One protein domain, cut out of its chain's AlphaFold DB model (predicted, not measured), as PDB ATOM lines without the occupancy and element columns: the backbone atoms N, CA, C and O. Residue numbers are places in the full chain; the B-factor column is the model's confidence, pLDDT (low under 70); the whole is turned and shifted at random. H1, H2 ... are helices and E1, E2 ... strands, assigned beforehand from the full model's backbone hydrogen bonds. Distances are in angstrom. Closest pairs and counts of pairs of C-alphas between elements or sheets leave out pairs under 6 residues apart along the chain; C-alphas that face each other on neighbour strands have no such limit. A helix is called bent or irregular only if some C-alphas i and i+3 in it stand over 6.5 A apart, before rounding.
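Overview. This is residues 17 to 208 of the 308 residues of an uncharacterized protein of Gymnopus androsaceus JB14 (UniProt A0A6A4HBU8). A long, bent and strongly twisted sheet curls round the helix H2; its spine is the long hairpin of E7 and E8, with shorter strands along both sides. The small hairpin of E4 and E5 packs on E11 at one side, and residues 34 to 39, in the link between H1 and H2, stick out. The printed part has 192 residues, with E1, then H1, H2 and H3, then E2 to E11 along the chain; the class is mixed, helices and strands. The large sheet is branched and its neighbour pairs are antiparallel, as is the two-stranded sheet E4 - E5. The whole is compact, with a radius of gyration of the C-alphas of 18.0 A, yet elongated in outline, spanning 60 by 38 by 37 A.

Arrangement. In the branched sheet, E7, residues 130 to 147, and E8, residues 152 to 169, form a hairpin, with N 141 and O 159 at 2.9 A and N 157 and O 143 at 2.8 A. E7 bends by 96 degrees at residue 134, and E8 by 64 degrees at residue 156. On one side of E7 lie E6, residues 115 to 119, E3, residues 84 to 88, and E2, residues 78 to 80; E8 lies on the other side. The pairing is staggered: N 118 and O 131 of E6 and E7 are 2.9 A apart, N 86 and O 140 of E3 and E7 2.8 A, and N 79 and O 144 of E2 and E7 2.9 A. On the side of E8 away from E7 lie E10, residues 196 to 200, with N 162 and O 199 at 2.8 A, and E9, residues 185 to 187, with N 168 and O 186 at 2.8 A. E6, E7, E8 and E9 make a meander, each strand the antiparallel neighbour of the one before. The edge strand E1, residues 25 to 27, is beside E3, with N 26 and O 85 at 2.8 A, and the edge strand E11, residues 204 to 207, is beside E6, with N 205 and O 117 at 2.9 A. The sheet curls round H2, residues 45 to 57; the closest C-alphas of H2 and E10 are those of His 52 and Phe 198, 6.3 A apart. H3, residues 72 to 76, and H2 only just touch, with 3 pairs of C-alphas within 8 A, the closest being Lys 50 and Cys 75 at 6.2 A; H2 does so with residues 50 to 54 alone. H1, residues 28 to 33, only grazes the sheet with residues 28 to 31. E4, residues 91 to 96, and E5, residues 102 to 107, form a hairpin, with N 93 and O 105 at 2.9 A; the closest C-alphas of E5 and E11 are those of Asp 105 and Ala 207, 5.9 A apart. Every O i to N i+4 pair is within hydrogen-bond range in H1 and H3, and 8 of 9 are in H2.

Along the chain. E8 is 45.3 A from first to last C-alpha, E7 36.7 A, H2 18.8 A, E4 16.6 A and E5 16.5 A. E1 begins at C-alpha 25, (56.547, 36.474, 103.636). E7 ends at C-alpha 147, (62.661, 19.306, 83.765), and E11 at C-alpha 207, (35.375, 23.284, 108.736).

Size, cuts and confidence. The two C-alphas farthest apart, those of Lys 150 and Ala 180, are 60.8 A apart. The printed part has no cut. The links H1 to H2, H2 to H3 and E8 to E9 are long. The mean pLDDT of the printed part is 88.2; residues 36 to 37, 64 to 69 and 151 are under 70.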
ATOM      1  N   PHE A  17      38.731  29.926  98.756       95.12
ATOM      2  CA  PHE A  17      39.418  31.187  98.546       95.12
ATOM      3  C   PHE A  17      40.453  31.427  99.637       95.12
ATOM      4  O   PHE A  17      40.132  31.475 100.830       95.12
ATOM      5  N   ILE A  18      41.683  31.658  99.192       93.56
ATOM      6  CA  ILE A  18      42.797  32.166  99.984       93.56
ATOM      7  C   ILE A  18      43.244  33.482  99.344       93.56
ATOM      8  O   ILE A  18      43.213  33.671  98.127       93.56
ATOM      9  N   SER A  19      43.623  34.450 100.176       91.31
ATOM     10  CA  SER A  19      44.144  35.716  99.670       91.31
ATOM     11  C   SER A  19      45.503  35.501  99.003       91.31
ATOM     12  O   SER A  19      46.453  35.076  99.651       91.31
ATOM     13  N   SER A  20      45.648  35.927  97.748       88.38
ATOM     14  CA  SER A  20      46.933  35.925  97.027       88.38
ATOM     15  C   SER A  20      47.924  36.997  97.514       88.38
ATOM     16  O   SER A  20      48.952  37.258  96.878       88.38
ATOM     17  N   ASN A  21      47.622  37.648  98.641       89.75
ATOM     18  CA  ASN A  21      48.444  38.680  99.249       89.75
ATOM     19  C   ASN A  21      49.800  38.110  99.710       89.75
ATOM     20  O   ASN A  21      49.873  37.071 100.360       89.75
ATOM     21  N   LYS A  22      50.880  38.830  99.391       90.06
ATOM     22  CA  LYS A  22      52.277  38.465  99.680       90.06
ATOM     23  C   LYS A  22      52.913  39.297 100.803       90.06
ATOM     24  O   LYS A  22      54.127  39.267 100.973       90.06
ATOM     25  N   ASN A  23      52.108  40.029 101.577       90.06
ATOM     26  CA  ASN A  23      52.571  40.947 102.627       90.06
ATOM     27  C   ASN A  23      53.125  40.253 103.881       90.06
ATOM     28  O   ASN A  23      53.768  40.917 104.686       90.06
ATOM     29  N   HIS A  24      52.903  38.946 104.047       89.94
ATOM     30  CA  HIS A  24      53.443  38.163 105.165       89.94
ATOM     31  C   HIS A  24      54.387  37.069 104.635       89.94
ATOM     32  O   HIS A  24      54.024  35.889 104.627       89.94
ATOM     33  N   PRO A  25      55.569  37.443 104.108       93.88
ATOM     34  CA  PRO A  25      56.547  36.474 103.636       93.88
ATOM     35  C   PRO A  25      57.196  35.741 104.812       93.88
ATOM     36  O   PRO A  25      57.579  36.353 105.807       93.88
ATOM     37  N   ILE A  26      57.385  34.438 104.653       91.56
ATOM     38  CA  ILE A  26      58.142  33.588 105.564       91.56
ATOM     39  C   ILE A  26      59.332  33.034 104.795       91.56
ATOM     40  O   ILE A  26      59.184  32.242 103.861       91.56
ATOM     41  N   HIS A  27      60.524  33.459 105.202       91.44
ATOM     42  CA  HIS A  27      61.772  32.877 104.738       91.44
ATOM     43  C   HIS A  27      61.979  31.526 105.424       91.44
ATOM     44  O   HIS A  27      62.144  31.464 106.642       91.44
ATOM     45  N   LEU A  28      62.001  30.441 104.648       89.12
ATOM     46  CA  LEU A  28      62.065  29.082 105.201       89.12
ATOM     47  C   LEU A  28      63.337  28.852 106.018       89.12
ATOM     48  O   LEU A  28      63.296  28.208 107.060       89.12
ATOM     49  N   SER A  29      64.462  29.426 105.585       87.88
ATOM     50  CA  SER A  29      65.713  29.360 106.341       87.88
ATOM     51  C   SER A  29      65.578  29.996 107.722       87.88
ATOM     52  O   SER A  29      66.010  29.399 108.694       87.88
ATOM     53  N   GLU A  30      64.968  31.170 107.846       87.75
ATOM     54  CA  GLU A  30      64.830  31.838 109.146       87.75
ATOM     55  C   GLU A  30      63.819  31.106 110.030       87.75
ATOM     56  O   GLU A  30      64.101  30.822 111.190       87.75
ATOM     57  N   PHE A  31      62.682  30.707 109.455       86.38
ATOM     58  CA  PHE A  31      61.609  30.006 110.157       86.38
ATOM     59  C   PHE A  31      62.052  28.681 110.797       86.38
ATOM     60  O   PHE A  31      61.639  28.367 111.917       86.38
ATOM     61  N   LEU A  32      62.900  27.917 110.100       85.88
ATOM     62  CA  LEU A  32      63.391  26.618 110.569       85.88
ATOM     63  C   LEU A  32      64.507  26.725 111.618       85.88
ATOM     64  O   LEU A  32      64.716  25.773 112.357       85.88
ATOM     65  N   HIS A  33      65.214  27.857 111.696       83.31
ATOM     66  CA  HIS A  33      66.305  28.068 112.661       83.31
ATOM     67  C   HIS A  33      65.909  28.976 113.836       83.31
ATOM     68  O   HIS A  33      66.748  29.261 114.690       83.31
ATOM     69  N   LEU A  34      64.664  29.463 113.872       77.75
ATOM     70  CA  LEU A  34      64.210  30.438 114.865       77.75
ATOM     71  C   LEU A  34      64.147  29.857 116.286       77.75
ATOM     72  O   LEU A  34      64.361  30.584 117.259       77.75
ATOM     73  N   ASP A  35      63.881  28.558 116.420       72.25
ATOM     74  CA  ASP A  35      63.643  27.955 117.725       72.25
ATOM     75  C   ASP A  35      64.941  27.500 118.384       72.25
ATOM     76  O   ASP A  35      65.794  26.839 117.791       72.25
ATOM     77  N   LYS A  36      65.073  27.828 119.671       61.16
ATOM     78  CA  LYS A  36      66.178  27.356 120.519       61.16
ATOM     79  C   LYS A  36      66.009  25.892 120.943       61.16
ATOM     80  O   LYS A  36      66.970  25.284 121.406       61.16
ATOM     81  N   HIS A  37      64.795  25.360 120.818       65.25
ATOM     82  CA  HIS A  37      64.416  23.993 121.151       65.25
ATOM     83  C   HIS A  37      63.873  23.295 119.904       65.25
ATOM     84  O   HIS A  37      63.311  23.947 119.030       65.25
ATOM     85  N   GLU A  38      64.061  21.981 119.822       76.88
ATOM     86  CA  GLU A  38      63.552  21.164 118.723       76.88
ATOM     87  C   GLU A  38      62.020  21.109 118.805       76.88
ATOM     88  O   GLU A  38      61.465  20.389 119.630       76.88
ATOM     89  N   ASP A  39      61.350  21.933 117.997       83.38
ATOM     90  CA  ASP A  39      59.895  21.928 117.847       83.38
ATOM     91  C   ASP A  39      59.468  20.651 117.094       83.38
ATOM     92  O   ASP A  39      59.840  20.489 115.920       83.38
ATOM     93  N   PRO A  40      58.678  19.749 117.716       85.12
ATOM     94  CA  PRO A  40      58.188  18.535 117.066       85.12
ATOM     95  C   PRO A  40      57.446  18.817 115.755       85.12
ATOM     96  O   PRO A  40      57.547  18.027 114.812       85.12
ATOM     97  N   ALA A  41      56.762  19.960 115.654       86.38
ATOM     98  CA  ALA A  41      56.003  20.337 114.469       86.38
ATOM     99  C   ALA A  41      56.908  20.661 113.268       86.38
ATOM    100  O   ALA A  41      56.534  20.435 112.113       86.38
ATOM    101  N   LYS A  42      58.132  21.138 113.520       87.50
ATOM    102  CA  LYS A  42      59.103  21.487 112.470       87.50
ATOM    103  C   LYS A  42      59.986  20.316 112.041       87.50
ATOM    104  O   LYS A  42      60.766  20.448 111.088       87.50
ATOM    105  N   LYS A  43      59.858  19.153 112.683       86.94
ATOM    106  CA  LYS A  43      60.598  17.945 112.310       86.94
ATOM    107  C   LYS A  43      60.300  17.563 110.858       86.94
ATOM    108  O   LYS A  43      59.151  17.387 110.464       86.94
ATOM    109  N   ASN A  44      61.353  17.434 110.048       87.31
ATOM    110  CA  ASN A  44      61.266  17.138 108.612       87.31
ATOM    111  C   ASN A  44      60.398  18.129 107.800       87.31
ATOM    112  O   ASN A  44      60.032  17.823 106.665       87.31
ATOM    113  N   PHE A  45      60.114  19.333 108.316       89.88
ATOM    114  CA  PHE A  45      59.190  20.290 107.689       89.88
ATOM    115  C   PHE A  45      59.547  20.602 106.236       89.88
ATOM    116  O   PHE A  45      58.704  20.504 105.353       89.88
ATOM    117  N   TYR A  46      60.814  20.926 105.952       89.31
ATOM    118  CA  TYR A  46      61.241  21.259 104.589       89.31
ATOM    119  C   TYR A  46      61.116  20.076 103.619       89.31
ATOM    120  O   TYR A  46      60.818  20.266 102.441       89.31
ATOM    121  N   ARG A  47      61.343  18.853 104.116       90.06
ATOM    122  CA  ARG A  47      61.206  17.616 103.340       90.06
ATOM    123  C   ARG A  47      59.737  17.402 102.966       90.06
ATOM    124  O   ARG A  47      59.443  17.301 101.778       90.06
ATOM    125  N   LYS A  48      58.837  17.458 103.953       90.06
ATOM    126  CA  LYS A  48      57.381  17.344 103.762       90.06
ATOM    127  C   LYS A  48      56.825  18.453 102.864       90.06
ATOM    128  O   LYS A  48      56.027  18.192 101.972       90.06
ATOM    129  N   LEU A  49      57.334  19.679 103.013       91.06
ATOM    130  CA  LEU A  49      56.956  20.825 102.181       91.06
ATOM    131  C   LEU A  49      57.354  20.650 100.713       91.06
ATOM    132  O   LEU A  49      56.752  21.271  99.849       91.06
ATOM    133  N   LYS A  50      58.381  19.854 100.406       89.62
ATOM    134  CA  LYS A  50      58.727  19.517  99.020       89.62
ATOM    135  C   LYS A  50      57.917  18.348  98.486       89.62
ATOM    136  O   LYS A  50      57.536  18.379  97.319       89.62
ATOM    137  N   ASP A  51      57.669  17.346  99.327       89.69
ATOM    138  CA  ASP A  51      56.853  16.191  98.958       89.69
ATOM    139  C   ASP A  51      55.430  16.611  98.603       89.69
ATOM    140  O   ASP A  51      54.896  16.161  97.595       89.69
ATOM    141  N   HIS A  52      54.837  17.518  99.378       90.19
ATOM    142  CA  HIS A  52      53.436  17.880  99.219       90.19
ATOM    143  C   HIS A  52      53.099  18.517  97.848       90.19
ATOM    144  O   HIS A  52      52.271  17.956  97.127       90.19
ATOM    145  N   PRO A  53      53.764  19.603  97.398       89.12
ATOM    146  CA  PRO A  53      53.595  20.142  96.051       89.12
ATOM    147  C   PRO A  53      53.867  19.115  94.953       89.12
ATOM    148  O   PRO A  53      53.171  19.101  93.942       89.12
ATOM    149  N   LEU A  54      54.873  18.256  95.142       89.06
ATOM    150  CA  LEU A  54      55.209  17.223  94.167       89.06
ATOM    151  C   LEU A  54      54.089  16.179  94.049       89.06
ATOM    152  O   LEU A  54      53.707  15.837  92.934       89.06
ATOM    153  N   GLY A  55      53.528  15.731  95.172       88.56
ATOM    154  CA  GLY A  55      52.380  14.826  95.209       88.56
ATOM    155  C   GLY A  55      51.147  15.427  94.545       88.56
ATOM    156  O   GLY A  55      50.520  14.763  93.722       88.56
ATOM    157  N   CYS A  56      50.868  16.706  94.806       88.50
ATOM    158  CA  CYS A  56      49.766  17.425  94.164       88.50
ATOM    159  C   CYS A  56      49.962  17.533  92.641       88.50
ATOM    160  O   CYS A  56      49.040  17.275  91.875       88.50
ATOM    161  N   LEU A  57      51.171  17.880  92.180       87.94
ATOM    162  CA  LEU A  57      51.480  18.009  90.746       87.94
ATOM    163  C   LEU A  57      51.478  16.670  89.999       87.94
ATOM    164  O   LEU A  57      51.264  16.650  88.787       87.94
ATOM    165  N   LEU A  58      51.736  15.568  90.702       87.69
ATOM    166  CA  LEU A  58      51.661  14.211  90.165       87.69
ATOM    167  C   LEU A  58      50.264  13.589  90.299       87.69
ATOM    168  O   LEU A  58      50.112  12.417  89.960       87.69
ATOM    169  N   GLU A  59      49.275  14.353  90.781       85.12
ATOM    170  CA  GLU A  59      47.898  13.898  91.022       85.12
ATOM    171  C   GLU A  59      47.853  12.611  91.863       85.12
ATOM    172  O   GLU A  59      47.080  11.687  91.603       85.12
ATOM    173  N   GLN A  60      48.728  12.521  92.868       83.94
ATOM    174  CA  GLN A  60      48.745  11.375  93.763       83.94
ATOM    175  C   GLN A  60      47.487  11.379  94.639       83.94
ATOM    176  O   GLN A  60      47.176  12.374  95.290       83.94
ATOM    177  N   GLU A  61      46.790  10.242  94.682       79.81
ATOM    178  CA  GLU A  61      45.654  10.053  95.582       79.81
ATOM    179  C   GLU A  61      46.087  10.221  97.043       79.81
ATOM    180  O   GLU A  61      47.129   9.708  97.461       79.81
ATOM    181  N   PHE A  62      45.268  10.935  97.814       79.50
ATOM    182  CA  PHE A  62      45.425  11.041  99.257       79.50
ATOM    183  C   PHE A  62      45.058   9.697  99.894       79.50
ATOM    184  O   PHE A  62      43.881   9.362 100.014       79.50
ATOM    185  N   ASP A  63      46.067   8.912 100.264       71.94
ATOM    186  CA  ASP A  63      45.916   7.625 100.951       71.94
ATOM    187  C   ASP A  63      46.033   7.749 102.473       71.94
ATOM    188  O   ASP A  63      45.819   6.771 103.185       71.94
ATOM    189  N   GLY A  64      46.312   8.957 102.978       65.00
ATOM    190  CA  GLY A  64      46.303   9.302 104.397       65.00
ATOM    191  C   GLY A  64      47.462   8.728 105.217       65.00
ATOM    192  O   GLY A  64      47.888   9.332 106.197       65.00
ATOM    193  N   ASP A  65      48.027   7.620 104.762       57.97
ATOM    194  CA  ASP A  65      49.329   7.118 105.149       57.97
ATOM    195  C   ASP A  65      50.347   7.647 104.135       57.97
ATOM    196  O   ASP A  65      50.547   7.039 103.082       57.97
ATOM    197  N   THR A  66      50.995   8.780 104.424       56.66
ATOM    198  CA  THR A  66      52.002   9.416 103.553       56.66
ATOM    199  C   THR A  66      53.277   8.549 103.435       56.66
ATOM    200  O   THR A  66      54.375   8.944 103.810       56.66
ATOM    201  N   HIS A  67      53.171   7.325 102.916       50.78
ATOM    202  CA  HIS A  67      54.243   6.331 102.826       50.78
ATOM    203  C   HIS A  67      55.010   6.375 101.503       50.78
ATOM    204  O   HIS A  67      56.004   5.666 101.337       50.78
ATOM    205  N   LYS A  68      54.600   7.217 100.553       61.75
ATOM    206  CA  LYS A  68      55.351   7.431  99.310       61.75
ATOM    207  C   LYS A  68      56.190   8.693  99.426       61.75
ATOM    208  O   LYS A  68      55.980   9.663  98.707       61.75
ATOM    209  N   SER A  69      57.162   8.670 100.335       69.38
ATOM    210  CA  SER A  69      58.222   9.675 100.326       69.38
ATOM    211  C   SER A  69      58.907   9.639  98.958       69.38
ATOM    212  O   SER A  69      59.396   8.585  98.540       69.38
ATOM    213  N   PHE A  70      58.942  10.771  98.258       81.31
ATOM    214  CA  PHE A  70      59.631  10.858  96.975       81.31
ATOM    215  C   PHE A  70      61.138  10.607  97.145       81.31
ATOM    216  O   PHE A  70      61.695  10.744  98.239       81.31
ATOM    217  N   THR A  71      61.840  10.235  96.077       85.56
ATOM    218  CA  THR A  71      63.305  10.153  96.159       85.56
ATOM    219  C   THR A  71      63.917  11.554  96.186       85.56
ATOM    220  O   THR A  71      63.307  12.537  95.747       85.56
ATOM    221  N   ASP A  72      65.156  11.666  96.663       84.19
ATOM    222  CA  ASP A  72      65.872  12.944  96.684       84.19
ATOM    223  C   ASP A  72      66.034  13.535  95.274       84.19
ATOM    224  O   ASP A  72      66.028  14.755  95.103       84.19
ATOM    225  N   GLU A  73      66.160  12.697  94.240       84.25
ATOM    226  CA  GLU A  73      66.212  13.131  92.839       84.25
ATOM    227  C   GLU A  73      64.895  13.757  92.380       84.25
ATOM    228  O   GLU A  73      64.902  14.779  91.691       84.25
ATOM    229  N   GLN A  74      63.767  13.177  92.786       84.81
ATOM    230  CA  GLN A  74      62.450  13.725  92.483       84.81
ATOM    231  C   GLN A  74      62.238  15.050  93.226       84.81
ATOM    232  O   GLN A  74      61.812  16.034  92.626       84.81
ATOM    233  N   CYS A  75      62.666  15.144  94.486       84.50
ATOM    234  CA  CYS A  75      62.556  16.371  95.284       84.50
ATOM    235  C   CYS A  75      63.479  17.505  94.814       84.50
ATOM    236  O   CYS A  75      63.239  18.676  95.124       84.50
ATOM    237  N   LYS A  76      64.541  17.190  94.063       85.81
ATOM    238  CA  LYS A  76      65.381  18.195  93.385       85.81
ATOM    239  C   LYS A  76      64.670  18.845  92.200       85.81
ATOM    240  O   LYS A  76      65.036  19.962  91.844       85.81
ATOM    241  N   SER A  77      63.659  18.188  91.628       86.38
ATOM    242  CA  SER A  77      62.872  18.763  90.533       86.38
ATOM    243  C   SER A  77      61.949  19.894  90.995       86.38
ATOM    244  O   SER A  77      61.527  20.702  90.177       86.38
ATOM    245  N   ILE A  78      61.672  19.999  92.299       89.38
ATOM    246  CA  ILE A  78      60.801  21.025  92.871       89.38
ATOM    247  C   ILE A  78      61.614  22.041  93.673       89.38
ATOM    248  O   ILE A  78      62.346  21.710  94.616       89.38
ATOM    249  N   VAL A  79      61.456  23.312  93.307       90.06
ATOM    250  CA  VAL A  79      62.114  24.446  93.959       90.06
ATOM    251  C   VAL A  79      61.074  25.483  94.354       90.06
ATOM    252  O   VAL A  79      60.366  26.020  93.506       90.06
ATOM    253  N   LEU A  80      61.007  25.815  95.644       90.19
ATOM    254  CA  LEU A  80      60.231  26.966  96.101       90.19
ATOM    255  C   LEU A  80      60.956  28.249  95.693       90.19
ATOM    256  O   LEU A  80      62.129  28.451  96.025       90.19
ATOM    257  N   PHE A  81      60.256  29.115  94.967       89.88
ATOM    258  CA  PHE A  81      60.812  30.367  94.477       89.88
ATOM    259  C   PHE A  81      61.252  31.252  95.651       89.88
ATOM    260  O   PHE A  81      60.486  31.491  96.583       89.88
ATOM    261  N   ASP A  82      62.497  31.734  95.595       88.44
ATOM    262  CA  ASP A  82      63.116  32.589  96.623       88.44
ATOM    263  C   ASP A  82      63.153  31.967  98.038       88.44
ATOM    264  O   ASP A  82      63.318  32.672  99.030       88.44
ATOM    265  N   ASN A  83      62.993  30.638  98.149       91.06
ATOM    266  CA  ASN A  83      62.923  29.914  99.426       91.06
ATOM    267  C   ASN A  83      61.896  30.522 100.410       91.06
ATOM    268  O   ASN A  83      62.133  30.600 101.622       91.06
ATOM    269  N   LYS A  84      60.769  30.991  99.860       91.69
ATOM    270  CA  LYS A  84      59.701  31.679 100.584       91.69
ATOM    271  C   LYS A  84      58.367  30.977 100.425       91.69
ATOM    272  O   LYS A  84      58.027  30.482  99.352       91.69
ATOM    273  N   MET A  85      57.581  31.061 101.485       94.38
ATOM    274  CA  MET A  85      56.135  30.879 101.453       94.38
ATOM    275  C   MET A  85      55.468  32.126 102.035       94.38
ATOM    276  O   MET A  85      56.122  32.931 102.697       94.38
ATOM    277  N   PHE A  86      54.183  32.311 101.778       94.44
ATOM    278  CA  PHE A  86      53.424  33.462 102.250       94.44
ATOM    279  C   PHE A  86      52.296  32.980 103.151       94.44
ATOM    280  O   PHE A  86      51.483  32.152 102.739       94.44
ATOM    281  N   ALA A  87      52.253  33.492 104.378       93.88
ATOM    282  CA  ALA A  87      51.193  33.165 105.321       93.88
ATOM    283  C   ALA A  87      49.921  33.951 105.013       93.88
ATOM    284  O   ALA A  87      49.952  35.161 104.758       93.88
ATOM    285  N   THR A  88      48.789  33.263 105.104       92.94
ATOM    286  CA  THR A  88      47.460  33.863 105.014       92.94
ATOM    287  C   THR A  88      46.708  33.658 106.322       92.94
ATOM    288  O   THR A  88      46.856  32.639 106.985       92.94
ATOM    289  N   LYS A  89      45.901  34.649 106.712       92.06
ATOM    290  CA  LYS A  89      45.168  34.624 107.988       92.06
ATOM    291  C   LYS A  89      43.927  33.737 107.954       92.06
ATOM    292  O   LYS A  89      43.552  33.179 108.975       92.06
ATOM    293  N   THR A  90      43.268  33.663 106.802       94.56
ATOM    294  CA  THR A  90      41.957  33.029 106.665       94.56
ATOM    295  C   THR A  90      41.850  32.246 105.369       94.56
ATOM    296  O   THR A  90      42.276  32.733 104.319       94.56
ATOM    297  N   LEU A  91      41.204  31.091 105.444       95.88
ATOM    298  CA  LEU A  91      40.771  30.273 104.315       95.88
ATOM    299  C   LEU A  91      39.242  30.266 104.319       95.88
ATOM    300  O   LEU A  91      38.634  30.085 105.369       95.88
ATOM    301  N   ARG A  92      38.620  30.475 103.159       95.62
ATOM    302  CA  ARG A  92      37.172  30.330 102.981       95.62
ATOM    303  C   ARG A  92      36.887  29.066 102.169       95.62
ATOM    304  O   ARG A  92      37.428  28.959 101.072       95.62
ATOM    305  N   ILE A  93      36.068  28.146 102.675       95.12
ATOM    306  CA  ILE A  93      35.652  26.912 101.978       95.12
ATOM    307  C   ILE A  93      34.165  27.007 101.663       95.12
ATOM    308  O   ILE A  93      33.371  27.256 102.564       95.12
ATOM    309  N   ASN A  94      33.787  26.809 100.404       93.94
ATOM    310  CA  ASN A  94      32.387  26.678 100.025       93.94
ATOM    311  C   ASN A  94      31.977  25.211 100.102       93.94
ATOM    312  O   ASN A  94      32.630  24.353  99.509       93.94
ATOM    313  N   PHE A  95      30.862  24.937 100.766       90.19
ATOM    314  CA  PHE A  95      30.314  23.593 100.887       90.19
ATOM    315  C   PHE A  95      28.821  23.587 100.564       90.19
ATOM    316  O   PHE A  95      28.138  24.615 100.567       90.19
ATOM    317  N   THR A  96      28.311  22.405 100.221       87.00
ATOM    318  CA  THR A  96      26.885  22.213  99.943       87.00
ATOM    319  C   THR A  96      26.210  21.669 101.192       87.00
ATOM    320  O   THR A  96      26.569  20.598 101.680       87.00
ATOM    321  N   MET A  97      25.232  22.407 101.704       85.19
ATOM    322  CA  MET A  97      24.381  21.985 102.808       85.19
ATOM    323  C   MET A  97      23.391  20.899 102.364       85.19
ATOM    324  O   MET A  97      23.143  20.678 101.177       85.19
ATOM    325  N   TYR A  98      22.791  20.215 103.340       78.88
ATOM    326  CA  TYR A  98      21.853  19.109 103.114       78.88
ATOM    327  C   TYR A  98      20.620  19.478 102.276       78.88
ATOM    328  O   TYR A  98      20.040  18.614 101.623       78.88
ATOM    329  N   ASP A  99      20.213  20.744 102.287       83.75
ATOM    330  CA  ASP A  99      19.093  21.288 101.516       83.75
ATOM    331  C   ASP A  99      19.506  21.773 100.111       83.75
ATOM    332  O   ASP A  99      18.721  22.424  99.423       83.75
ATOM    333  N   VAL A 100      20.715  21.416  99.652       82.81
ATOM    334  CA  VAL A 100      21.292  21.808  98.349       82.81
ATOM    335  C   VAL A 100      21.556  23.318  98.256       82.81
ATOM    336  O   VAL A 100      21.866  23.851  97.187       82.81
ATOM    337  N   HIS A 101      21.493  24.028  99.384       84.62
ATOM    338  CA  HIS A 101      22.018  25.379  99.473       84.62
ATOM    339  C   HIS A 101      23.537  25.346  99.602       84.62
ATOM    340  O   HIS A 101      24.135  24.362 100.033       84.62
ATOM    341  N   GLN A 102      24.170  26.438  99.194       85.00
ATOM    342  CA  GLN A 102      25.591  26.622  99.416       85.00
ATOM    343  C   GLN A 102      25.831  27.570 100.571       85.00
ATOM    344  O   GLN A 102      25.218  28.643 100.633       85.00
ATOM    345  N   ASP A 103      26.775  27.183 101.415       90.19
ATOM    346  CA  ASP A 103      27.268  27.999 102.510       90.19
ATOM    347  C   ASP A 103      28.800  28.015 102.520       90.19
ATOM    348  O   ASP A 103      29.455  27.364 101.695       90.19
ATOM    349  N   GLN A 104      29.366  28.838 103.393       92.25
ATOM    350  CA  GLN A 104      30.791  29.098 103.445       92.25
ATOM    351  C   GLN A 104      31.331  29.035 104.867       92.25
ATOM    352  O   GLN A 104      30.921  29.802 105.736       92.25
ATOM    353  N   ASP A 105      32.362  28.218 105.044       94.06
ATOM    354  CA  ASP A 105      33.157  28.190 106.261       94.06
ATOM    355  C   ASP A 105      34.343  29.139 106.177       94.06
ATOM    356  O   ASP A 105      34.977  29.293 105.128       94.06
ATOM    357  N   VAL A 106      34.687  29.732 107.319       95.06
ATOM    358  CA  VAL A 106      35.898  30.537 107.495       95.06
ATOM    359  C   VAL A 106      36.817  29.827 108.478       95.06
ATOM    360  O   VAL A 106      36.509  29.721 109.661       95.06
ATOM    361  N   ILE A 107      37.969  29.387 107.987       95.81
ATOM    362  CA  ILE A 107      39.021  28.770 108.785       95.81
ATOM    363  C   ILE A 107      40.057  29.826 109.150       95.81
ATOM    364  O   ILE A 107      40.585  30.521 108.275       95.81
ATOM    365  N   ASN A 108      40.373  29.923 110.438       94.50
ATOM    366  CA  ASN A 108      41.415  30.796 110.964       94.50
ATOM    367  C   ASN A 108      42.255  30.037 112.013       94.50
ATOM    368  O   ASN A 108      41.749  29.771 113.108       94.50
ATOM    369  N   PRO A 109      43.539  29.743 111.714       92.75
ATOM    370  CA  PRO A 109      44.447  29.019 112.610       92.75
ATOM    371  C   PRO A 109      44.618  29.655 113.995       92.75
ATOM    372  O   PRO A 109      44.967  28.976 114.953       92.75
ATOM    373  N   CYS A 110      44.367  30.962 114.115       88.75
ATOM    374  CA  CYS A 110      44.511  31.712 115.362       88.75
ATOM    375  C   CYS A 110      43.235  31.728 116.225       88.75
ATOM    376  O   CYS A 110      43.176  32.477 117.201       88.75
ATOM    377  N   THR A 111      42.195  30.977 115.855       89.50
ATOM    378  CA  THR A 111      40.895  30.940 116.553       89.50
ATOM    379  C   THR A 111      40.469  29.502 116.849       89.50
ATOM    380  O   THR A 111      41.164  28.555 116.491       89.50
ATOM    381  N   ASP A 112      39.320  29.322 117.493       86.19
ATOM    382  CA  ASP A 112      38.666  28.020 117.674       86.19
ATOM    383  C   ASP A 112      38.078  27.442 116.371       86.19
ATOM    384  O   ASP A 112      37.832  26.237 116.285       86.19
ATOM    385  N   HIS A 113      37.945  28.263 115.327       90.06
ATOM    386  CA  HIS A 113      37.585  27.863 113.964       90.06
ATOM    387  C   HIS A 113      38.812  27.428 113.142       90.06
ATOM    388  O   HIS A 113      39.010  27.860 112.004       90.06
ATOM    389  N   CYS A 114      39.683  26.605 113.724       94.19
ATOM    390  CA  CYS A 114      40.900  26.119 113.071       94.19
ATOM    391  C   CYS A 114      40.801  24.668 112.590       94.19
ATOM    392  O   CYS A 114      41.712  24.203 111.916       94.19
ATOM    393  N   ASN A 115      39.731  23.942 112.921       96.25
ATOM    394  CA  ASN A 115      39.629  22.524 112.592       96.25
ATOM    395  C   ASN A 115      38.911  22.304 111.259       96.25
ATOM    396  O   ASN A 115      37.918  22.965 110.950       96.25
ATOM    397  N   VAL A 116      39.414  21.347 110.489       96.88
ATOM    398  CA  VAL A 116      38.874  20.935 109.192       96.88
ATOM    399  C   VAL A 116      38.612  19.440 109.174       96.88
ATOM    400  O   VAL A 116      39.224  18.681 109.933       96.88
ATOM    401  N   MET A 117      37.718  19.019 108.283       95.75
ATOM    402  CA  MET A 117      37.485  17.611 107.992       95.75
ATOM    403  C   MET A 117      37.772  17.283 106.527       95.75
ATOM    404  O   MET A 117      37.484  18.079 105.627       95.75
ATOM    405  N   VAL A 118      38.318  16.094 106.299       95.06
ATOM    406  CA  VAL A 118      38.617  15.530 104.976       95.06
ATOM    407  C   VAL A 118      38.001  14.141 104.872       95.06
ATOM    408  O   VAL A 118      37.697  13.521 105.892       95.06
ATOM    409  N   HIS A 119      37.808  13.632 103.659       93.19
ATOM    410  CA  HIS A 119      37.367  12.249 103.487       93.19
ATOM    411  C   HIS A 119      38.433  11.268 103.980       93.19
ATOM    412  O   HIS A 119      39.608  11.395 103.642       93.19
ATOM    413  N   SER A 120      38.001  10.291 104.777       91.62
ATOM    414  CA  SER A 120      38.851   9.181 105.193       91.62
ATOM    415  C   SER A 120      39.126   8.267 103.991       91.62
ATOM    416  O   SER A 120      38.173   7.890 103.300       91.62
ATOM    417  N   PRO A 121      40.387   7.877 103.743       87.31
ATOM    418  CA  PRO A 121      40.721   6.839 102.774       87.31
ATOM    419  C   PRO A 121      40.425   5.425 103.305       87.31
ATOM    420  O   PRO A 121      40.527   4.457 102.549       87.31
ATOM    421  N   ASP A 122      40.065   5.274 104.587       87.19
ATOM    422  CA  ASP A 122      39.759   3.969 105.167       87.19
ATOM    423  C   ASP A 122      38.419   3.429 104.645       87.19
ATOM    424  O   ASP A 122      37.336   3.936 104.940       87.19
ATOM    425  N   MET A 123      38.516   2.346 103.876       84.06
ATOM    426  CA  MET A 123      37.383   1.625 103.295       84.06
ATOM    427  C   MET A 123      36.920   0.452 104.171       84.06
ATOM    428  O   MET A 123      36.112  -0.375 103.726       84.06
ATOM    429  N   SER A 124      37.458   0.313 105.386       86.06
ATOM    430  CA  SER A 124      37.116  -0.780 106.283       86.06
ATOM    431  C   SER A 124      35.649  -0.702 106.737       86.06
ATOM    432  O   SER A 124      35.063   0.378 106.873       86.06
ATOM    433  N   PRO A 125      34.982  -1.852 106.952       80.25
ATOM    434  CA  PRO A 125      33.620  -1.849 107.468       80.25
ATOM    435  C   PRO A 125      33.587  -1.187 108.848       80.25
ATOM    436  O   PRO A 125      34.275  -1.642 109.757       80.25
ATOM    437  N   CYS A 126      32.734  -0.172 109.002       79.81
ATOM    438  CA  CYS A 126      32.610   0.661 110.207       79.81
ATOM    439  C   CYS A 126      33.727   1.700 110.419       79.81
ATOM    440  O   CYS A 126      33.740   2.303 111.491       79.81
ATOM    441  N   ALA A 127      34.599   1.942 109.432       85.31
ATOM    442  CA  ALA A 127      35.517   3.079 109.457       85.31
ATOM    443  C   ALA A 127      34.757   4.400 109.610       85.31
ATOM    444  O   ALA A 127      33.670   4.574 109.034       85.31
ATOM    445  N   HIS A 128      35.331   5.350 110.347       87.94
ATOM    446  CA  HIS A 128      34.800   6.704 110.353       87.94
ATOM    447  C   HIS A 128      35.012   7.348 108.967       87.94
ATOM    448  O   HIS A 128      36.137   7.361 108.465       87.94
ATOM    449  N   PRO A 129      33.964   7.893 108.312       90.69
ATOM    450  CA  PRO A 129      34.060   8.413 106.941       90.69
ATOM    451  C   PRO A 129      34.938   9.658 106.780       90.69
ATOM    452  O   PRO A 129      35.203  10.069 105.647       90.69
ATOM    453  N   PHE A 130      35.359  10.283 107.879       92.88
ATOM    454  CA  PHE A 130      36.108  11.532 107.855       92.88
ATOM    455  C   PHE A 130      37.345  11.462 108.733       92.88
ATOM    456  O   PHE A 130      37.328  10.853 109.796       92.88
ATOM    457  N   TRP A 131      38.394  12.153 108.318       93.81
ATOM    458  CA  TRP A 131      39.519  12.494 109.179       93.81
ATOM    459  C   TRP A 131      39.450  13.961 109.563       93.81
ATOM    460  O   TRP A 131      38.828  14.767 108.866       93.81
ATOM    461  N   TYR A 132      40.099  14.309 110.672       95.06
ATOM    462  CA  TYR A 132      40.083  15.663 111.205       95.06
ATOM    463  C   TYR A 132      41.491  16.181 111.424       95.06
ATOM    464  O   TYR A 132      42.400  15.443 111.800       95.06
ATOM    465  N   ALA A 133      41.652  17.477 111.221       95.50
ATOM    466  CA  ALA A 133      42.926  18.154 111.350       95.50
ATOM    467  C   ALA A 133      42.725  19.532 111.978       95.50
ATOM    468  O   ALA A 133      41.816  20.267 111.595       95.50
ATOM    469  N   GLY A 134      43.600  19.896 112.911       95.69
ATOM    470  CA  GLY A 134      43.751  21.271 113.372       95.69
ATOM    471  C   GLY A 134      44.714  22.010 112.450       95.69
ATOM    472  O   GLY A 134      45.875  21.618 112.325       95.69
ATOM    473  N   VAL A 135      44.254  23.073 111.795       96.44
ATOM    474  CA  VAL A 135      45.083  23.902 110.914       96.44
ATOM    475  C   VAL A 135      45.984  24.796 111.759       96.44
ATOM    476  O   VAL A 135      45.513  25.635 112.524       96.44
ATOM    477  N   LEU A 136      47.293  24.633 111.583       94.44
ATOM    478  CA  LEU A 136      48.343  25.409 112.246       94.44
ATOM    479  C   LEU A 136      48.768  26.626 111.420       94.44
ATOM    480  O   LEU A 136      49.197  27.643 111.964       94.44
ATOM    481  N   GLY A 137      48.658  26.527 110.095       94.62
ATOM    482  CA  GLY A 137      48.994  27.608 109.181       94.62
ATOM    483  C   GLY A 137      48.368  27.419 107.806       94.62
ATOM    484  O   GLY A 137      48.192  26.297 107.339       94.62
ATOM    485  N   ILE A 138      48.042  28.538 107.162       96.56
ATOM    486  CA  ILE A 138      47.548  28.587 105.785       96.56
ATOM    487  C   ILE A 138      48.623  29.275 104.957       96.56
ATOM    488  O   ILE A 138      49.003  30.414 105.258       96.56
ATOM    489  N   PHE A 139      49.100  28.607 103.913       95.88
ATOM    490  CA  PHE A 139      50.211  29.100 103.115       95.88
ATOM    491  C   PHE A 139      49.899  29.063 101.627       95.88
ATOM    492  O   PHE A 139      49.166  28.209 101.133       95.88
ATOM    493  N   HIS A 140      50.522  29.983 100.899       95.44
ATOM    494  CA  HIS A 140      50.710  29.844  99.461       95.44
ATOM    495  C   HIS A 140      52.170  30.072  99.093       95.44
ATOM    496  O   HIS A 140      52.897  30.819  99.757       95.44
ATOM    497  N   ALA A 141      52.626  29.402  98.042       95.25
ATOM    498  CA  ALA A 141      53.987  29.530  97.550       95.25
ATOM    499  C   ALA A 141      54.037  29.438  96.026       95.25
ATOM    500  O   ALA A 141      53.263  28.732  95.382       95.25
ATOM    501  N   ASN A 142      55.009  30.142  95.451       94.88
ATOM    502  CA  ASN A 142      55.368  29.972  94.052       94.88
ATOM    503  C   ASN A 142      56.340  28.787  93.946       94.88
ATOM    504  O   ASN A 142      57.450  28.848  94.480       94.88
ATOM    505  N   VAL A 143      55.941  27.735  93.244       93.38
ATOM    506  CA  VAL A 143      56.705  26.498  93.078       93.38
ATOM    507  C   VAL A 143      57.180  26.384  91.635       93.38
ATOM    508  O   VAL A 143      56.391  26.464  90.696       93.38
ATOM    509  N   VAL A 144      58.483  26.206  91.447       92.88
ATOM    510  CA  VAL A 144      59.107  25.979  90.144       92.88
ATOM    511  C   VAL A 144      59.351  24.487  89.982       92.88
ATOM    512  O   VAL A 144      60.066  23.882  90.785       92.88
ATOM    513  N   TRP A 145      58.782  23.913  88.926       91.19
ATOM    514  CA  TRP A 145      59.048  22.541  88.520       91.19
ATOM    515  C   TRP A 145      60.121  22.533  87.433       91.19
ATOM    516  O   TRP A 145      59.996  23.221  86.418       91.19
ATOM    517  N   LEU A 146      61.198  21.792  87.661       89.88
ATOM    518  CA  LEU A 146      62.334  21.630  86.765       89.88
ATOM    519  C   LEU A 146      62.195  20.345  85.944       89.88
ATOM    520  O   LEU A 146      61.864  19.283  86.466       89.88
ATOM    521  N   ASP A 147      62.510  20.449  84.658       83.38
ATOM    522  CA  ASP A 147      62.661  19.306  83.765       83.38
ATOM    523  C   ASP A 147      64.065  18.714  83.959       83.38
ATOM    524  O   ASP A 147      65.071  19.291  83.524       83.38
ATOM    525  N   ASN A 148      64.127  17.562  84.631       75.44
ATOM    526  CA  ASN A 148      65.375  16.854  84.919       75.44
ATOM    527  C   ASN A 148      66.091  16.354  83.648       75.44
ATOM    528  O   ASN A 148      67.305  16.154  83.688       75.44
ATOM    529  N   GLU A 149      65.385  16.160  82.528       75.38
ATOM    530  CA  GLU A 149      65.976  15.660  81.280       75.38
ATOM    531  C   GLU A 149      66.556  16.792  80.424       75.38
ATOM    532  O   GLU A 149      67.610  16.633  79.804       75.38
ATOM    533  N   LYS A 150      65.878  17.945  80.384       72.69
ATOM    534  CA  LYS A 150      66.259  19.085  79.526       72.69
ATOM    535  C   LYS A 150      67.012  20.195  80.257       72.69
ATOM    536  O   LYS A 150      67.506  21.114  79.603       72.69
ATOM    537  N   GLY A 151      67.124  20.117  81.585       69.50
ATOM    538  CA  GLY A 151      67.897  21.061  82.398       69.50
ATOM    539  C   GLY A 151      67.301  22.470  82.448       69.50
ATOM    540  O   GLY A 151      68.044  23.449  82.492       69.50
ATOM    541  N   GLY A 152      65.970  22.584  82.411       80.88
ATOM    542  CA  GLY A 152      65.256  23.862  82.350       80.88
ATOM    543  C   GLY A 152      64.021  23.912  83.246       80.88
ATOM    544  O   GLY A 152      63.647  22.926  83.873       80.88
ATOM    545  N   VAL A 153      63.374  25.077  83.305       85.56
ATOM    546  CA  VAL A 153      62.086  25.232  83.996       85.56
ATOM    547  C   VAL A 153      60.998  24.580  83.149       85.56
ATOM    548  O   VAL A 153      60.768  25.005  82.018       85.56
ATOM    549  N   HIS A 154      60.340  23.559  83.699       84.94
ATOM    550  CA  HIS A 154      59.159  22.945  83.101       84.94
ATOM    551  C   HIS A 154      57.968  23.900  83.204       84.94
ATOM    552  O   HIS A 154      57.384  24.279  82.190       84.94
ATOM    553  N   ASN A 155      57.636  24.326  84.426       89.56
ATOM    554  CA  ASN A 155      56.541  25.255  84.680       89.56
ATOM    555  C   ASN A 155      56.682  25.929  86.059       89.56
ATOM    556  O   ASN A 155      57.480  25.506  86.897       89.56
ATOM    557  N   THR A 156      55.922  26.999  86.290       92.00
ATOM    558  CA  THR A 156      55.796  27.664  87.593       92.00
ATOM    559  C   THR A 156      54.338  27.651  88.032       92.00
ATOM    560  O   THR A 156      53.461  28.082  87.288       92.00
ATOM    561  N   TYR A 157      54.095  27.195  89.255       92.44
ATOM    562  CA  TYR A 157      52.774  27.063  89.855       92.44
ATOM    563  C   TYR A 157      52.655  27.990  91.062       92.44
ATOM    564  O   TYR A 157      53.618  28.181  91.802       92.44
ATOM    565  N   SER A 158      51.473  28.561  91.271       93.00
ATOM    566  CA  SER A 158      51.095  29.155  92.554       93.00
ATOM    567  C   SER A 158      50.276  28.105  93.285       93.00
ATOM    568  O   SER A 158      49.209  27.744  92.795       93.00
ATOM    569  N   MET A 159      50.796  27.578  94.389       94.56
ATOM    570  CA  MET A 159      50.174  26.478  95.126       94.56
ATOM    571  C   MET A 159      49.746  26.946  96.504       94.56
ATOM    572  O   MET A 159      50.469  27.704  97.152       94.56
ATOM    573  N   GLU A 160      48.581  26.480  96.930       95.75
ATOM    574  CA  GLU A 160      47.964  26.781  98.216       95.75
ATOM    575  C   GLU A 160      47.887  25.484  99.016       95.75
ATOM    576  O   GLU A 160      47.537  24.441  98.469       95.75
ATOM    577  N   PHE A 161      48.269  25.528 100.288       95.69
ATOM    578  CA  PHE A 161      48.326  24.341 101.133       95.69
ATOM    579  C   PHE A 161      48.199  24.715 102.606       95.69
ATOM    580  O   PHE A 161      48.510  25.834 103.036       95.69
ATOM    581  N   LEU A 162      47.734  23.755 103.391       96.56
ATOM    582  CA  LEU A 162      47.566  23.872 104.830       96.56
ATOM    583  C   LEU A 162      48.686  23.129 105.533       96.56
ATOM    584  O   LEU A 162      49.093  22.062 105.093       96.56
ATOM    585  N   TRP A 163      49.161  23.673 106.645       95.81
ATOM    586  CA  TRP A 163      49.973  22.933 107.602       95.81
ATOM    587  C   TRP A 163      49.083  22.535 108.770       95.81
ATOM    588  O   TRP A 163      48.429  23.399 109.362       95.81
ATOM    589  N   VAL A 164      49.016  21.241 109.071       94.94
ATOM    590  CA  VAL A 164      48.010  20.681 109.976       94.94
ATOM    591  C   VAL A 164      48.618  19.781 111.046       94.94
ATOM    592  O   VAL A 164      49.697  19.221 110.860       94.94
ATOM    593  N   ARG A 165      47.891  19.622 112.156       94.06
ATOM    594  CA  ARG A 165      48.071  18.550 113.140       94.06
ATOM    595  C   ARG A 165      46.874  17.609 113.078       94.06
ATOM    596  O   ARG A 165      45.742  18.053 113.277       94.06
ATOM    597  N   TRP A 166      47.115  16.332 112.822       94.12
ATOM    598  CA  TRP A 166      46.049  15.346 112.665       94.12
ATOM    599  C   TRP A 166      45.405  14.946 113.995       94.12
ATOM    600  O   TRP A 166      46.060  14.861 115.042       94.12
ATOM    601  N   LEU A 167      44.102  14.671 113.929       92.81
ATOM    602  CA  LEU A 167      43.331  14.037 114.987       92.81
ATOM    603  C   LEU A 167      42.855  12.663 114.507       92.81
ATOM    604  O   LEU A 167      42.245  12.546 113.443       92.81
ATOM    605  N   GLY A 168      43.128  11.640 115.311       89.81
ATOM    606  CA  GLY A 168      42.721  10.260 115.067       89.81
ATOM    607  C   GLY A 168      41.512   9.863 115.908       89.81
ATOM    608  O   GLY A 168      41.168  10.531 116.885       89.81
ATOM    609  N   GLU A 169      40.869   8.758 115.539       89.38
ATOM    610  CA  GLU A 169      39.832   8.142 116.368       89.38
ATOM    611  C   GLU A 169      40.383   7.764 117.750       89.38
ATOM    612  O   GLU A 169      41.499   7.259 117.871       89.38
ATOM    613  N   GLU A 170      39.588   7.987 118.799       88.31
ATOM    614  CA  GLU A 170      39.962   7.602 120.161       88.31
ATOM    615  C   GLU A 170      40.046   6.064 120.278       88.31
ATOM    616  O   GLU A 170      39.021   5.378 120.141       88.31
ATOM    617  N   PRO A 171      41.229   5.485 120.567       85.62
ATOM    618  CA  PRO A 171      41.400   4.038 120.581       85.62
ATOM    619  C   PRO A 171      40.470   3.340 121.579       85.62
ATOM    620  O   PRO A 171      40.438   3.650 122.768       85.62
ATOM    621  N   GLY A 172      39.718   2.348 121.099       86.75
ATOM    622  CA  GLY A 172      38.788   1.576 121.929       86.75
ATOM    623  C   GLY A 172      37.492   2.311 122.290       86.75
ATOM    624  O   GLY A 172      36.664   1.749 123.015       86.75
ATOM    625  N   TYR A 173      37.276   3.527 121.783       89.38
ATOM    626  CA  TYR A 173      36.023   4.242 121.971       89.38
ATOM    627  C   TYR A 173      34.945   3.717 121.022       89.38
ATOM    628  O   TYR A 173      35.070   3.772 119.802       89.38
ATOM    629  N   GLN A 174      33.851   3.221 121.591       88.12
ATOM    630  CA  GLN A 174      32.694   2.788 120.816       88.12
ATOM    631  C   GLN A 174      31.715   3.949 120.652       88.12
ATOM    632  O   GLN A 174      31.254   4.531 121.640       88.12
ATOM    633  N   TRP A 175      31.388   4.253 119.400       90.00
ATOM    634  CA  TRP A 175      30.485   5.329 119.016       90.00
ATOM    635  C   TRP A 175      29.402   4.843 118.050       90.00
ATOM    636  O   TRP A 175      29.418   3.710 117.566       90.00
ATOM    637  N   GLY A 176      28.419   5.706 117.793       87.44
ATOM    638  CA  GLY A 176      27.350   5.475 116.831       87.44
ATOM    639  C   GLY A 176      25.974   5.347 117.472       87.44
ATOM    640  O   GLY A 176      25.802   5.411 118.689       87.44
ATOM    641  N   ILE A 177      24.968   5.148 116.619       87.31
ATOM    642  CA  ILE A 177      23.547   5.166 117.006       87.31
ATOM    643  C   ILE A 177      23.237   4.122 118.090       87.31
ATOM    644  O   ILE A 177      22.463   4.401 119.000       87.31
ATOM    645  N   LYS A 178      23.863   2.938 118.024       89.81
ATOM    646  CA  LYS A 178      23.662   1.863 119.012       89.81
ATOM    647  C   LYS A 178      24.165   2.241 120.405       89.81
ATOM    648  O   LYS A 178      23.535   1.877 121.390       89.81
ATOM    649  N   GLU A 179      25.264   2.986 120.464       89.62
ATOM    650  CA  GLU A 179      25.889   3.434 121.710       89.62
ATOM    651  C   GLU A 179      25.351   4.789 122.188       89.62
ATOM    652  O   GLU A 179      25.692   5.226 123.285       89.62
ATOM    653  N   ALA A 180      24.533   5.465 121.365       91.44
ATOM    654  CA  ALA A 180      24.075   6.841 121.569       91.44
ATOM    655  C   ALA A 180      25.230   7.818 121.879       91.44
ATOM    656  O   ALA A 180      25.090   8.738 122.684       91.44
ATOM    657  N   LYS A 181      26.384   7.602 121.234       90.38
ATOM    658  CA  LYS A 181      27.620   8.377 121.417       90.38
ATOM    659  C   LYS A 181      28.087   8.955 120.087       90.38
ATOM    660  O   LYS A 181      28.092   8.254 119.074       90.38
ATOM    661  N   LEU A 182      28.490  10.224 120.104       89.50
ATOM    662  CA  LEU A 182      29.139  10.876 118.965       89.50
ATOM    663  C   LEU A 182      30.537  10.282 118.739       89.50
ATOM    664  O   LEU A 182      31.134   9.825 119.713       89.50
ATOM    665  N   PRO A 183      31.073  10.299 117.504       90.62
ATOM    666  CA  PRO A 183      32.479   9.988 117.269       90.62
ATOM    667  C   PRO A 183      33.373  10.830 118.183       90.62
ATOM    668  O   PRO A 183      33.127  12.023 118.375       90.62
ATOM    669  N   LYS A 184      34.403  10.202 118.749       91.62
ATOM    670  CA  LYS A 184      35.394  10.867 119.593       91.62
ATOM    671  C   LYS A 184      36.751  10.778 118.919       91.62
ATOM    672  O   LYS A 184      37.151   9.706 118.471       91.62
ATOM    673  N   VAL A 185      37.438  11.911 118.877       91.94
ATOM    674  CA  VAL A 185      38.767  12.039 118.285       91.94
ATOM    675  C   VAL A 185      39.726  12.671 119.278       91.94
ATOM    676  O   VAL A 185      39.311  13.441 120.150       91.94
ATOM    677  N   GLY A 186      41.000  12.338 119.139       90.56
ATOM    678  CA  GLY A 186      42.096  12.866 119.940       90.56
ATOM    679  C   GLY A 186      43.291  13.196 119.055       90.56
ATOM    680  O   GLY A 186      43.333  12.817 117.887       90.56
ATOM    681  N   PHE A 187      44.267  13.920 119.595       89.81
ATOM    682  CA  PHE A 187      45.501  14.174 118.857       89.81
ATOM    683  C   PHE A 187      46.216  12.864 118.550       89.81
ATOM    684  O   PHE A 187      46.368  12.013 119.430       89.81
ATOM    685  N   VAL A 188      46.680  12.726 117.309       90.44
ATOM    686  CA  VAL A 188      47.598  11.641 116.962       90.44
ATOM    687  C   VAL A 188      48.869  11.800 117.818       90.44
ATOM    688  O   VAL A 188      49.351  12.930 117.969       90.44
ATOM    689  N   PRO A 189      49.403  10.719 118.421       88.31
ATOM    690  CA  PRO A 189      50.584  10.802 119.278       88.31
ATOM    691  C   PRO A 189      51.799  11.394 118.556       88.31
ATOM    692  O   PRO A 189      52.059  11.066 117.402       88.31
ATOM    693  N   GLU A 190      52.618  12.182 119.258       84.31
ATOM    694  CA  GLU A 190      53.834  12.798 118.687       84.31
ATOM    695  C   GLU A 190      54.900  11.785 118.239       84.31
ATOM    696  O   GLU A 190      55.834  12.122 117.512       84.31
ATOM    697  N   THR A 191      54.784  10.531 118.685       85.31
ATOM    698  CA  THR A 191      55.635   9.430 118.221       85.31
ATOM    699  C   THR A 191      55.374   9.062 116.764       85.31
ATOM    700  O   THR A 191      56.230   8.427 116.148       85.31
ATOM    701  N   ASP A 192      54.205   9.423 116.235       86.50
ATOM    702  CA  ASP A 192      53.873   9.244 114.830       86.50
ATOM    703  C   ASP A 192      54.642  10.257 113.972       86.50
ATOM    704  O   ASP A 192      54.687  11.452 114.268       86.50
ATOM    705  N   GLU A 193      55.272   9.788 112.897       83.38
ATOM    706  CA  GLU A 193      56.042  10.655 112.006       83.38
ATOM    707  C   GLU A 193      55.153  11.639 111.234       83.38
ATOM    708  O   GLU A 193      55.620  12.729 110.885       83.38
ATOM    709  N   TYR A 194      53.884  11.304 111.007       84.56
ATOM    710  CA  TYR A 194      52.949  12.056 110.171       84.56
ATOM    711  C   TYR A 194      51.925  12.857 110.977       84.56
ATOM    712  O   TYR A 194      51.039  13.463 110.389       84.56
ATOM    713  N   VAL A 195      52.083  12.960 112.304       90.38
ATOM    714  CA  VAL A 195      51.216  13.779 113.179       90.38
ATOM    715  C   VAL A 195      51.077  15.233 112.704       90.38
ATOM    716  O   VAL A 195      49.989  15.804 112.777       90.38
ATOM    717  N   PHE A 196      52.163  15.817 112.189       91.94
ATOM    718  CA  PHE A 196      52.172  17.117 111.520       91.94
ATOM    719  C   PHE A 196      52.469  16.923 110.040       91.94
ATOM    720  O   PHE A 196      53.520  16.371 109.698       91.94
ATOM    721  N   ASP A 197      51.600  17.413 109.164       91.88
ATOM    722  CA  ASP A 197      51.803  17.284 107.721       91.88
ATOM    723  C   ASP A 197      51.202  18.458 106.943       91.88
ATOM    724  O   ASP A 197      50.597  19.373 107.518       91.88
ATOM    725  N   PHE A 198      51.410  18.452 105.631       93.75
ATOM    726  CA  PHE A 198      50.760  19.368 104.709       93.75
ATOM    727  C   PHE A 198      49.528  18.735 104.069       93.75
ATOM    728  O   PHE A 198      49.540  17.574 103.670       93.75
ATOM    729  N   LEU A 199      48.478  19.536 103.936       94.12
ATOM    730  CA  LEU A 199      47.198  19.131 103.380       94.12
ATOM    731  C   LEU A 199      46.827  20.039 102.205       94.12
ATOM    732  O   LEU A 199      46.919  21.265 102.306       94.12
ATOM    733  N   ASP A 200      46.385  19.430 101.103       94.25
ATOM    734  CA  ASP A 200      45.867  20.170  99.952       94.25
ATOM    735  C   ASP A 200      44.513  20.766 100.340       94.25
ATOM    736  O   ASP A 200      43.629  20.074 100.854       94.25
ATOM    737  N   VAL A 201      44.342  22.060 100.084       95.19
ATOM    738  CA  VAL A 201      43.098  22.782 100.360       95.19
ATOM    739  C   VAL A 201      41.919  22.154  99.611       95.19
ATOM    740  O   VAL A 201      40.799  22.202 100.110       95.19
ATOM    741  N   LEU A 202      42.152  21.528  98.454       93.75
ATOM    742  CA  LEU A 202      41.120  20.838  97.672       93.75
ATOM    743  C   LEU A 202      40.576  19.563  98.330       93.75
ATOM    744  O   LEU A 202      39.513  19.090  97.936       93.75
ATOM    745  N   LEU A 203      41.283  19.001  99.314       94.12
ATOM    746  CA  LEU A 203      40.828  17.821 100.057       94.12
ATOM    747  C   LEU A 203      39.919  18.186 101.238       94.12
ATOM    748  O   LEU A 203      39.260  17.312 101.805       94.12
ATOM    749  N   VAL A 204      39.893  19.464 101.628       95.56
ATOM    750  CA  VAL A 204      39.067  19.954 102.732       95.56
ATOM    751  C   VAL A 204      37.607  19.960 102.316       95.56
ATOM    752  O   VAL A 204      37.213  20.715 101.437       95.56
ATOM    753  N   VAL A 205      36.792  19.163 103.004       94.56
ATOM    754  CA  VAL A 205      35.348  19.107 102.755       94.56
ATOM    755  C   VAL A 205      34.658  20.330 103.356       94.56
ATOM    756  O   VAL A 205      33.852  20.973 102.692       94.56
ATOM    757  N   GLN A 206      34.965  20.635 104.620       93.50
ATOM    758  CA  GLN A 206      34.411  21.766 105.372       93.50
ATOM    759  C   GLN A 206      35.203  21.987 106.673       93.50
ATOM    760  O   GLN A 206      36.032  21.153 107.067       93.50
ATOM    761  N   ALA A 207      34.934  23.095 107.361       94.75
ATOM    762  CA  ALA A 207      35.375  23.284 108.736       94.75
ATOM    763  C   ALA A 207      34.573  22.382 109.686       94.75
ATOM    764  O   ALA A 207      33.441  21.985 109.410       94.75
ATOM    765  N   CYS A 208      35.145  22.053 110.839       92.81
ATOM    766  CA  CYS A 208      34.430  21.310 111.869       92.81
ATOM    767  C   CYS A 208      34.579  21.965 113.242       92.81
ATOM    768  O   CYS A 208      35.607  22.546 113.587       92.81
TER     769      CYS A 208